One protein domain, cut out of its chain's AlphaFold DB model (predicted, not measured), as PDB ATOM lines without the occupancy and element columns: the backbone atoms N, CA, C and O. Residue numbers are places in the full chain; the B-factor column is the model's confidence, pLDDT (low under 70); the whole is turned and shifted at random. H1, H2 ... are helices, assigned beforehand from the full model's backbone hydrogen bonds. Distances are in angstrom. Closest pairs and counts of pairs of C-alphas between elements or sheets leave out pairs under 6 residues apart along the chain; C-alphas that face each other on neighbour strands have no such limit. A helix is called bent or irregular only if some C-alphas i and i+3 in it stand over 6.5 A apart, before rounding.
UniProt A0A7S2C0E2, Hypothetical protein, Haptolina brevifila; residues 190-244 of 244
ATOM      1  N   THR A 190      80.125 224.666 235.759       68.00
ATOM      2  CA  THR A 190      81.402 224.244 236.330       68.00
ATOM      3  C   THR A 190      81.377 224.487 237.839       68.00
ATOM      4  O   THR A 190      81.061 225.571 238.311       68.00
ATOM      5  N   LYS A 191      81.693 223.460 238.642       78.12
ATOM      6  CA  LYS A 191      81.786 223.587 240.116       78.12
ATOM      7  C   LYS A 191      83.145 224.111 240.590       78.12
ATOM      8  O   LYS A 191      83.334 224.360 241.775       78.12
ATOM      9  N   THR A 192      84.106 224.171 239.676       85.38
ATOM     10  CA  THR A 192      85.526 224.414 239.950       85.38
ATOM     11  C   THR A 192      85.987 225.794 239.505       85.38
ATOM     12  O   THR A 192      87.041 226.243 239.941       85.38
ATOM     13  N   GLU A 193      85.222 226.455 238.640       87.06
ATOM     14  CA  GLU A 193      85.548 227.766 238.095       87.06
ATOM     15  C   GLU A 193      84.535 228.775 238.618       87.06
ATOM     16  O   GLU A 193      83.336 228.510 238.628       87.06
ATOM     17  N   LEU A 194      85.031 229.922 239.067       91.44
ATOM     18  CA  LEU A 194      84.226 230.987 239.646       91.44
ATOM     19  C   LEU A 194      84.382 232.235 238.783       91.44
ATOM     20  O   LEU A 194      85.460 232.481 238.241       91.44
ATOM     21  N   ALA A 195      83.306 233.000 238.627       91.31
ATOM     22  CA  ALA A 195      83.375 234.280 237.932       91.31
ATOM     23  C   ALA A 195      84.103 235.336 238.776       91.31
ATOM     24  O   ALA A 195      84.000 235.345 240.007       91.31
ATOM     25  N   ASP A 196      84.792 236.246 238.091       93.19
ATOM     26  CA  ASP A 196      85.450 237.387 238.717       93.19
ATOM     27  C   ASP A 196      84.424 238.450 239.163       93.19
ATOM     28  O   ASP A 196      83.364 238.594 238.542       93.19
ATOM     29  N   PRO A 197      84.717 239.216 240.229       91.31
ATOM     30  CA  PRO A 197      83.868 240.320 240.667       91.31
ATOM     31  C   PRO A 197      83.784 241.426 239.606       91.31
ATOM     32  O   PRO A 197      84.797 241.828 239.029       91.31
ATOM     33  N   VAL A 198      82.580 241.960 239.386       93.19
ATOM     34  CA  VAL A 198      82.334 243.061 238.442       93.19
ATOM     35  C   VAL A 198      82.311 244.389 239.200       93.19
ATOM     36  O   VAL A 198      81.802 244.479 240.313       93.19
ATOM     37  N   SER A 199      82.859 245.454 238.609       89.75
ATOM     38  CA  SER A 199      83.032 246.749 239.292       89.75
ATOM     39  C   SER A 199      81.732 247.448 239.714       89.75
ATOM     40  O   SER A 199      81.794 248.370 240.523       89.75
ATOM     41  N   GLY A 200      80.587 247.065 239.144       86.75
ATOM     42  CA  GLY A 200      79.266 247.607 239.490       86.75
ATOM     43  C   GLY A 200      78.516 246.808 240.562       86.75
ATOM     44  O   GLY A 200      77.461 247.243 241.018       86.75
ATOM     45  N   ASP A 201      79.075 245.681 241.012       90.50
ATOM     46  CA  ASP A 201      78.412 244.815 241.982       90.50
ATOM     47  C   ASP A 201      78.325 245.454 243.369       90.50
ATOM     48  O   ASP A 201      79.290 245.997 243.914       90.50
ATOM     49  N   THR A 202      77.157 245.307 243.993       90.94
ATOM     50  CA  THR A 202      77.001 245.526 245.432       90.94
ATOM     51  C   THR A 202      77.682 244.406 246.225       90.94
ATOM     52  O   THR A 202      78.016 243.345 245.692       90.94
ATOM     53  N   ALA A 203      77.859 244.608 247.535       91.50
ATOM     54  CA  ALA A 203      78.452 243.596 248.415       91.50
ATOM     55  C   ALA A 203      77.692 242.256 248.382       91.50
ATOM     56  O   ALA A 203      78.307 241.199 248.494       91.50
ATOM     57  N   GLU A 204      76.373 242.298 248.196       89.56
ATOM     58  CA  GLU A 204      75.531 241.108 248.067       89.56
ATOM     59  C   GLU A 204      75.691 240.445 246.697       89.56
ATOM     60  O   GLU A 204      75.825 239.223 246.618       89.56
ATOM     61  N   MET A 205      75.759 241.238 245.620       90.50
ATOM     62  CA  MET A 205      75.995 240.708 244.274       90.50
ATOM     63  C   MET A 205      77.359 240.016 244.172       90.50
ATOM     64  O   MET A 205      77.469 238.959 243.550       90.50
ATOM     65  N   ALA A 206      78.375 240.522 244.875       90.81
ATOM     66  CA  ALA A 206      79.687 239.885 244.955       90.81
ATOM     67  C   ALA A 206      79.649 238.467 245.568       90.81
ATOM     68  O   ALA A 206      80.528 237.659 245.274       90.81
ATOM     69  N   LEU A 207      78.640 238.134 246.390       91.62
ATOM     70  CA  LEU A 207      78.473 236.790 246.961       91.62
ATOM     71  C   LEU A 207      77.899 235.792 245.950       91.62
ATOM     72  O   LEU A 207      78.269 234.619 245.975       91.62
ATOM     73  N   ILE A 208      76.996 236.243 245.076       91.25
ATOM     74  CA  ILE A 208      76.354 235.382 244.071       91.25
ATOM     75  C   ILE A 208      77.152 235.313 242.768       91.25
ATOM     76  O   ILE A 208      77.067 234.308 242.064       91.25
ATOM     77  N   ARG A 209      77.964 236.338 242.472       92.19
ATOM     78  CA  ARG A 209      78.774 236.457 241.253       92.19
ATOM     79  C   ARG A 209      79.559 235.184 240.918       92.19
ATOM     80  O   ARG A 209      79.442 234.740 239.777       92.19
ATOM     81  N   PRO A 210      80.262 234.522 241.862       92.44
ATOM     82  CA  PRO A 210      81.005 233.294 241.580       92.44
ATOM     83  C   PRO A 210      80.173 232.183 240.922       92.44
ATOM     84  O   PRO A 210      80.716 231.404 240.143       92.44
ATOM     85  N   LEU A 211      78.864 232.129 241.197       90.38
ATOM     86  CA  LEU A 211      77.935 231.117 240.679       90.38
ATOM     87  C   LEU A 211      77.483 231.384 239.237       90.38
ATOM     88  O   LEU A 211      76.853 230.527 238.626       90.38
ATOM     89  N   MET A 212      77.780 232.565 238.696       89.81
ATOM     90  CA  MET A 212      77.312 233.011 237.381       89.81
ATOM     91  C   MET A 212      78.326 232.731 236.267       89.81
ATOM     92  O   MET A 212      78.192 233.264 235.163       89.81
ATOM     93  N   LYS A 213      79.347 231.911 236.544       90.69
ATOM     94  CA  LYS A 213      80.376 231.535 235.574       90.69
ATOM     95  C   LYS A 213      79.752 230.844 234.360       90.69
ATOM     96  O   LYS A 213      78.918 229.956 234.516       90.69
ATOM     97  N   ASN A 214      80.190 231.230 233.163       85.94
ATOM     98  CA  ASN A 214      79.701 230.723 231.879       85.94
ATOM     99  C   ASN A 214      78.209 231.001 231.622       85.94
ATOM    100  O   ASN A 214      77.570 230.276 230.866       85.94
ATOM    101  N   THR A 215      77.657 232.048 232.239       86.25
ATOM    102  CA  THR A 215      76.313 232.554 231.929       86.25
ATOM    103  C   THR A 215      76.416 233.896 231.210       86.25
ATOM    104  O   THR A 215      77.411 234.612 231.341       86.25
ATOM    105  N   ASN A 216      75.350 234.313 230.519       86.25
ATOM    106  CA  ASN A 216      75.267 235.664 229.937       86.25
ATOM    107  C   ASN A 216      75.432 236.784 230.974       86.25
ATOM    108  O   ASN A 216      75.737 237.920 230.619       86.25
ATOM    109  N   LEU A 217      75.212 236.468 232.247       89.19
ATOM    110  CA  LEU A 217      75.253 237.419 233.339       89.19
ATOM    111  C   LEU A 217      76.667 237.614 233.895       89.19
ATOM    112  O   LEU A 217      76.862 238.586 234.613       89.19
ATOM    113  N   GLU A 218      77.650 236.769 233.543       91.19
ATOM    114  CA  GLU A 218      79.025 236.809 234.081       91.19
ATOM    115  C   GLU A 218      79.643 238.209 234.005       91.19
ATOM    116  O   GLU A 218      80.198 238.693 234.989       91.19
ATOM    117  N   TYR A 219      79.480 238.873 232.860       90.44
ATOM    118  CA  TYR A 219      80.082 240.175 232.564       90.44
ATOM    119  C   TYR A 219      79.095 241.341 232.646       90.44
ATOM    120  O   TYR A 219      79.483 242.489 232.426       90.44
ATOM    121  N   LEU A 220      77.814 241.058 232.903       90.62
ATOM    122  CA  LEU A 220      76.785 242.087 232.957       90.62
ATOM    123  C   LEU A 220      76.706 242.706 234.352       90.62
ATOM    124  O   LEU A 220      76.732 242.019 235.379       90.62
ATOM    125  N   ASP A 221      76.584 244.029 234.346       90.19
ATOM    126  CA  ASP A 221      76.313 244.836 235.527       90.19
ATOM    127  C   ASP A 221      74.881 244.564 236.008       90.19
ATOM    128  O   ASP A 221      73.913 244.835 235.288       90.19
ATOM    129  N   LEU A 222      74.752 243.967 237.193       88.38
ATOM    130  CA  LEU A 222      73.464 243.571 237.756       88.38
ATOM    131  C   LEU A 222      72.872 244.730 238.545       88.38
ATOM    132  O   LEU A 222      73.533 245.345 239.378       88.38
ATOM    133  N   LYS A 223      71.595 245.009 238.302       87.88
ATOM    134  CA  LYS A 223      70.871 246.104 238.948       87.88
ATOM    135  C   LYS A 223      69.669 245.550 239.687       87.88
ATOM    136  O   LYS A 223      69.024 244.618 239.208       87.88
ATOM    137  N   CYS A 224      69.358 246.143 240.835       89.31
ATOM    138  CA  CYS A 224      68.096 245.879 241.508       89.31
ATOM    139  C   CYS A 224      66.963 246.450 240.645       89.31
ATOM    140  O   CYS A 224      66.903 247.661 240.438       89.31
ATOM    141  N   VAL A 225      66.129 245.571 240.090       91.69
ATOM    142  CA  VAL A 225      64.954 245.959 239.289       91.69
ATOM    143  C   VAL A 225      63.726 246.161 240.179       91.69
ATOM    144  O   VAL A 225      62.833 246.917 239.817       91.69
ATOM    145  N   TYR A 226      63.688 245.492 241.332       93.31
ATOM    146  CA  TYR A 226      62.568 245.526 242.263       93.31
ATOM    147  C   TYR A 226      63.043 245.217 243.682       93.31
ATOM    148  O   TYR A 226      63.777 244.246 243.895       93.31
ATOM    149  N   ASP A 227      62.578 246.004 244.641       93.19
ATOM    150  CA  ASP A 227      62.812 245.816 246.066       93.19
ATOM    151  C   ASP A 227      61.483 245.925 246.825       93.19
ATOM    152  O   ASP A 227      60.852 246.975 246.874       93.19
ATOM    153  N   ALA A 228      61.056 244.834 247.463       95.19
ATOM    154  CA  ALA A 228      59.772 244.785 248.159       95.19
ATOM    155  C   ALA A 228      59.676 245.775 249.338       95.19
ATOM    156  O   ALA A 228      58.563 246.157 249.716       95.19
ATOM    157  N   GLU A 229      60.803 246.205 249.921       95.31
ATOM    158  CA  GLU A 229      60.807 247.208 250.991       95.31
ATOM    159  C   GLU A 229      60.459 248.609 250.477       95.31
ATOM    160  O   GLU A 229      59.758 249.355 251.167       95.31
ATOM    161  N   SER A 230      60.905 248.958 249.269       94.12
ATOM    162  CA  SER A 230      60.671 250.272 248.660       94.12
ATOM    163  C   SER A 230      59.478 250.298 247.700       94.12
ATOM    164  O   SER A 230      58.703 251.257 247.726       94.12
ATOM    165  N   ASP A 231      59.272 249.237 246.923       94.00
ATOM    166  CA  ASP A 231      58.226 249.120 245.901       94.00
ATOM    167  C   ASP A 231      56.928 248.489 246.438       94.00
ATOM    168  O   ASP A 231      55.855 248.655 245.858       94.00
ATOM    169  N   GLY A 232      56.991 247.814 247.592       95.38
ATOM    170  CA  GLY A 232      55.847 247.228 248.293       95.38
ATOM    171  C   GLY A 232      55.556 245.771 247.923       95.38
ATOM    172  O   GLY A 232      55.763 245.334 246.800       95.38
ATOM    173  N   TRP A 233      55.008 245.012 248.876       96.50
ATOM    174  CA  TRP A 233      54.916 243.539 248.859       96.50
ATOM    175  C   TRP A 233      53.759 242.930 248.044       96.50
ATOM    176  O   TRP A 233      53.487 241.732 248.136       96.50
ATOM    177  N   THR A 234      53.019 243.735 247.284       95.25
ATOM    178  CA  THR A 234      51.854 243.255 246.522       95.25
ATOM    179  C   THR A 234      52.241 242.817 245.113       95.25
ATOM    180  O   THR A 234      53.068 243.466 244.479       95.25
ATOM    181  N   ALA A 235      51.574 241.787 244.581       93.00
ATOM    182  CA  ALA A 235      51.776 241.335 243.200       93.00
ATOM    183  C   ALA A 235      51.552 242.460 242.172       93.00
ATOM    184  O   ALA A 235      52.305 242.577 241.210       93.00
ATOM    185  N   ASP A 236      50.563 243.325 242.412       93.62
ATOM    186  CA  ASP A 236      50.289 244.471 241.544       93.62
ATOM    187  C   ASP A 236      51.485 245.432 241.479       93.62
ATOM    188  O   ASP A 236      51.858 245.871 240.395       93.62
ATOM    189  N   ALA A 237      52.133 245.710 242.615       91.50
ATOM    190  CA  ALA A 237      53.308 246.582 242.662       91.50
ATOM    191  C   ALA A 237      54.487 246.021 241.854       91.50
ATOM    192  O   ALA A 237      55.137 246.766 241.124       91.50
ATOM    193  N   PHE A 238      54.707 244.704 241.911       92.00
ATOM    194  CA  PHE A 238      55.728 244.032 241.106       92.00
ATOM    195  C   PHE A 238      55.463 244.169 239.597       92.00
ATOM    196  O   PHE A 238      56.376 244.446 238.823       92.00
ATOM    197  N   HIS A 239      54.206 244.026 239.162       90.56
ATOM    198  CA  HIS A 239      53.849 244.076 237.740       90.56
ATOM    199  C   HIS A 239      53.763 245.490 237.152       90.56
ATOM    200  O   HIS A 239      53.862 245.646 235.937       90.56
ATOM    201  N   VAL A 240      53.586 246.527 237.973       89.69
ATOM    202  CA  VAL A 240      53.543 247.921 237.494       89.69
ATOM    203  C   VAL A 240      54.913 248.393 236.992       89.69
ATOM    204  O   VAL A 240      54.975 249.168 236.038       89.69
ATOM    205  N   LEU A 241      56.002 247.900 237.588       72.88
ATOM    206  CA  LEU A 241      57.376 248.247 237.205       72.88
ATOM    207  C   LEU A 241      57.796 247.688 235.838       72.88
ATOM    208  O   LEU A 241      58.665 248.269 235.198       72.88
ATOM    209  N   ASP A 242      57.135 246.638 235.344       66.69
ATOM    210  CA  ASP A 242      57.406 246.047 234.021       66.69
ATOM    211  C   ASP A 242      56.943 246.948 232.850       66.69
ATOM    212  O   ASP A 242      57.214 246.670 231.683       66.69
ATOM    213  N   MET A 243      56.223 248.042 233.139       55.81
ATOM    214  CA  MET A 243      55.675 248.965 232.134       55.81
ATOM    215  C   MET A 243      56.367 250.338 232.065       55.81
ATOM    216  O   MET A 243      55.914 251.192 231.296       55.81
ATOM    217  N   ALA A 244      57.417 250.571 232.857       51.75
ATOM    218  CA  ALA A 244      58.151 251.842 232.921       51.75
ATOM    219  C   ALA A 244      59.482 251.782 232.156       51.75
ATOM    220  O   ALA A 244      59.805 252.792 231.486       51.75
TER     221      ALA A 244
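AT A GLANCE: This is residues 190 to 244 of the 244 residues of the protein "Hypothetical protein" of Haptolina brevifila (UniProt A0A7S2C0E2). Two lobes of little regular structure, one with H1, one with H2 and H3, are joined by residues 222 to 227. Under half of the 55 printed residues are in named elements, helices H1, H2, H3 in order: all helix. It is loose, radius of gyration of the C-alphas 14.3 A, and spans 40 by 20 by 19 A.

HOW THE PARTS SIT: Find H1, residues 205 to 212, apart from H2, residues 228 to 231, and H3, residues 235 to 243. H2 and H3 are close but not clearly touching; their closest C-alphas, Asp 231 and Ala 237, are 6.4 A apart. In H1 1 of 4 O i to N i+4 and 3 of 5 O i to N i+3 pairs are within hydrogen-bond range, in H3 2 of 5 and 4 of 6.

IN THESE COORDINATES: From C-alpha 205 at (75.995, 240.708, 244.274) H1 runs 10.4 A, only just irregular: C-alphas 207 and 210 are 6.9 A apart. H3 runs 14.0 A to C-alpha 243 at (55.675, 248.965, 232.134).

THE WHOLE: The printed part has no cut; link H1 to H2 is long. Residues 190 and 242 to 244 have pLDDT under 70.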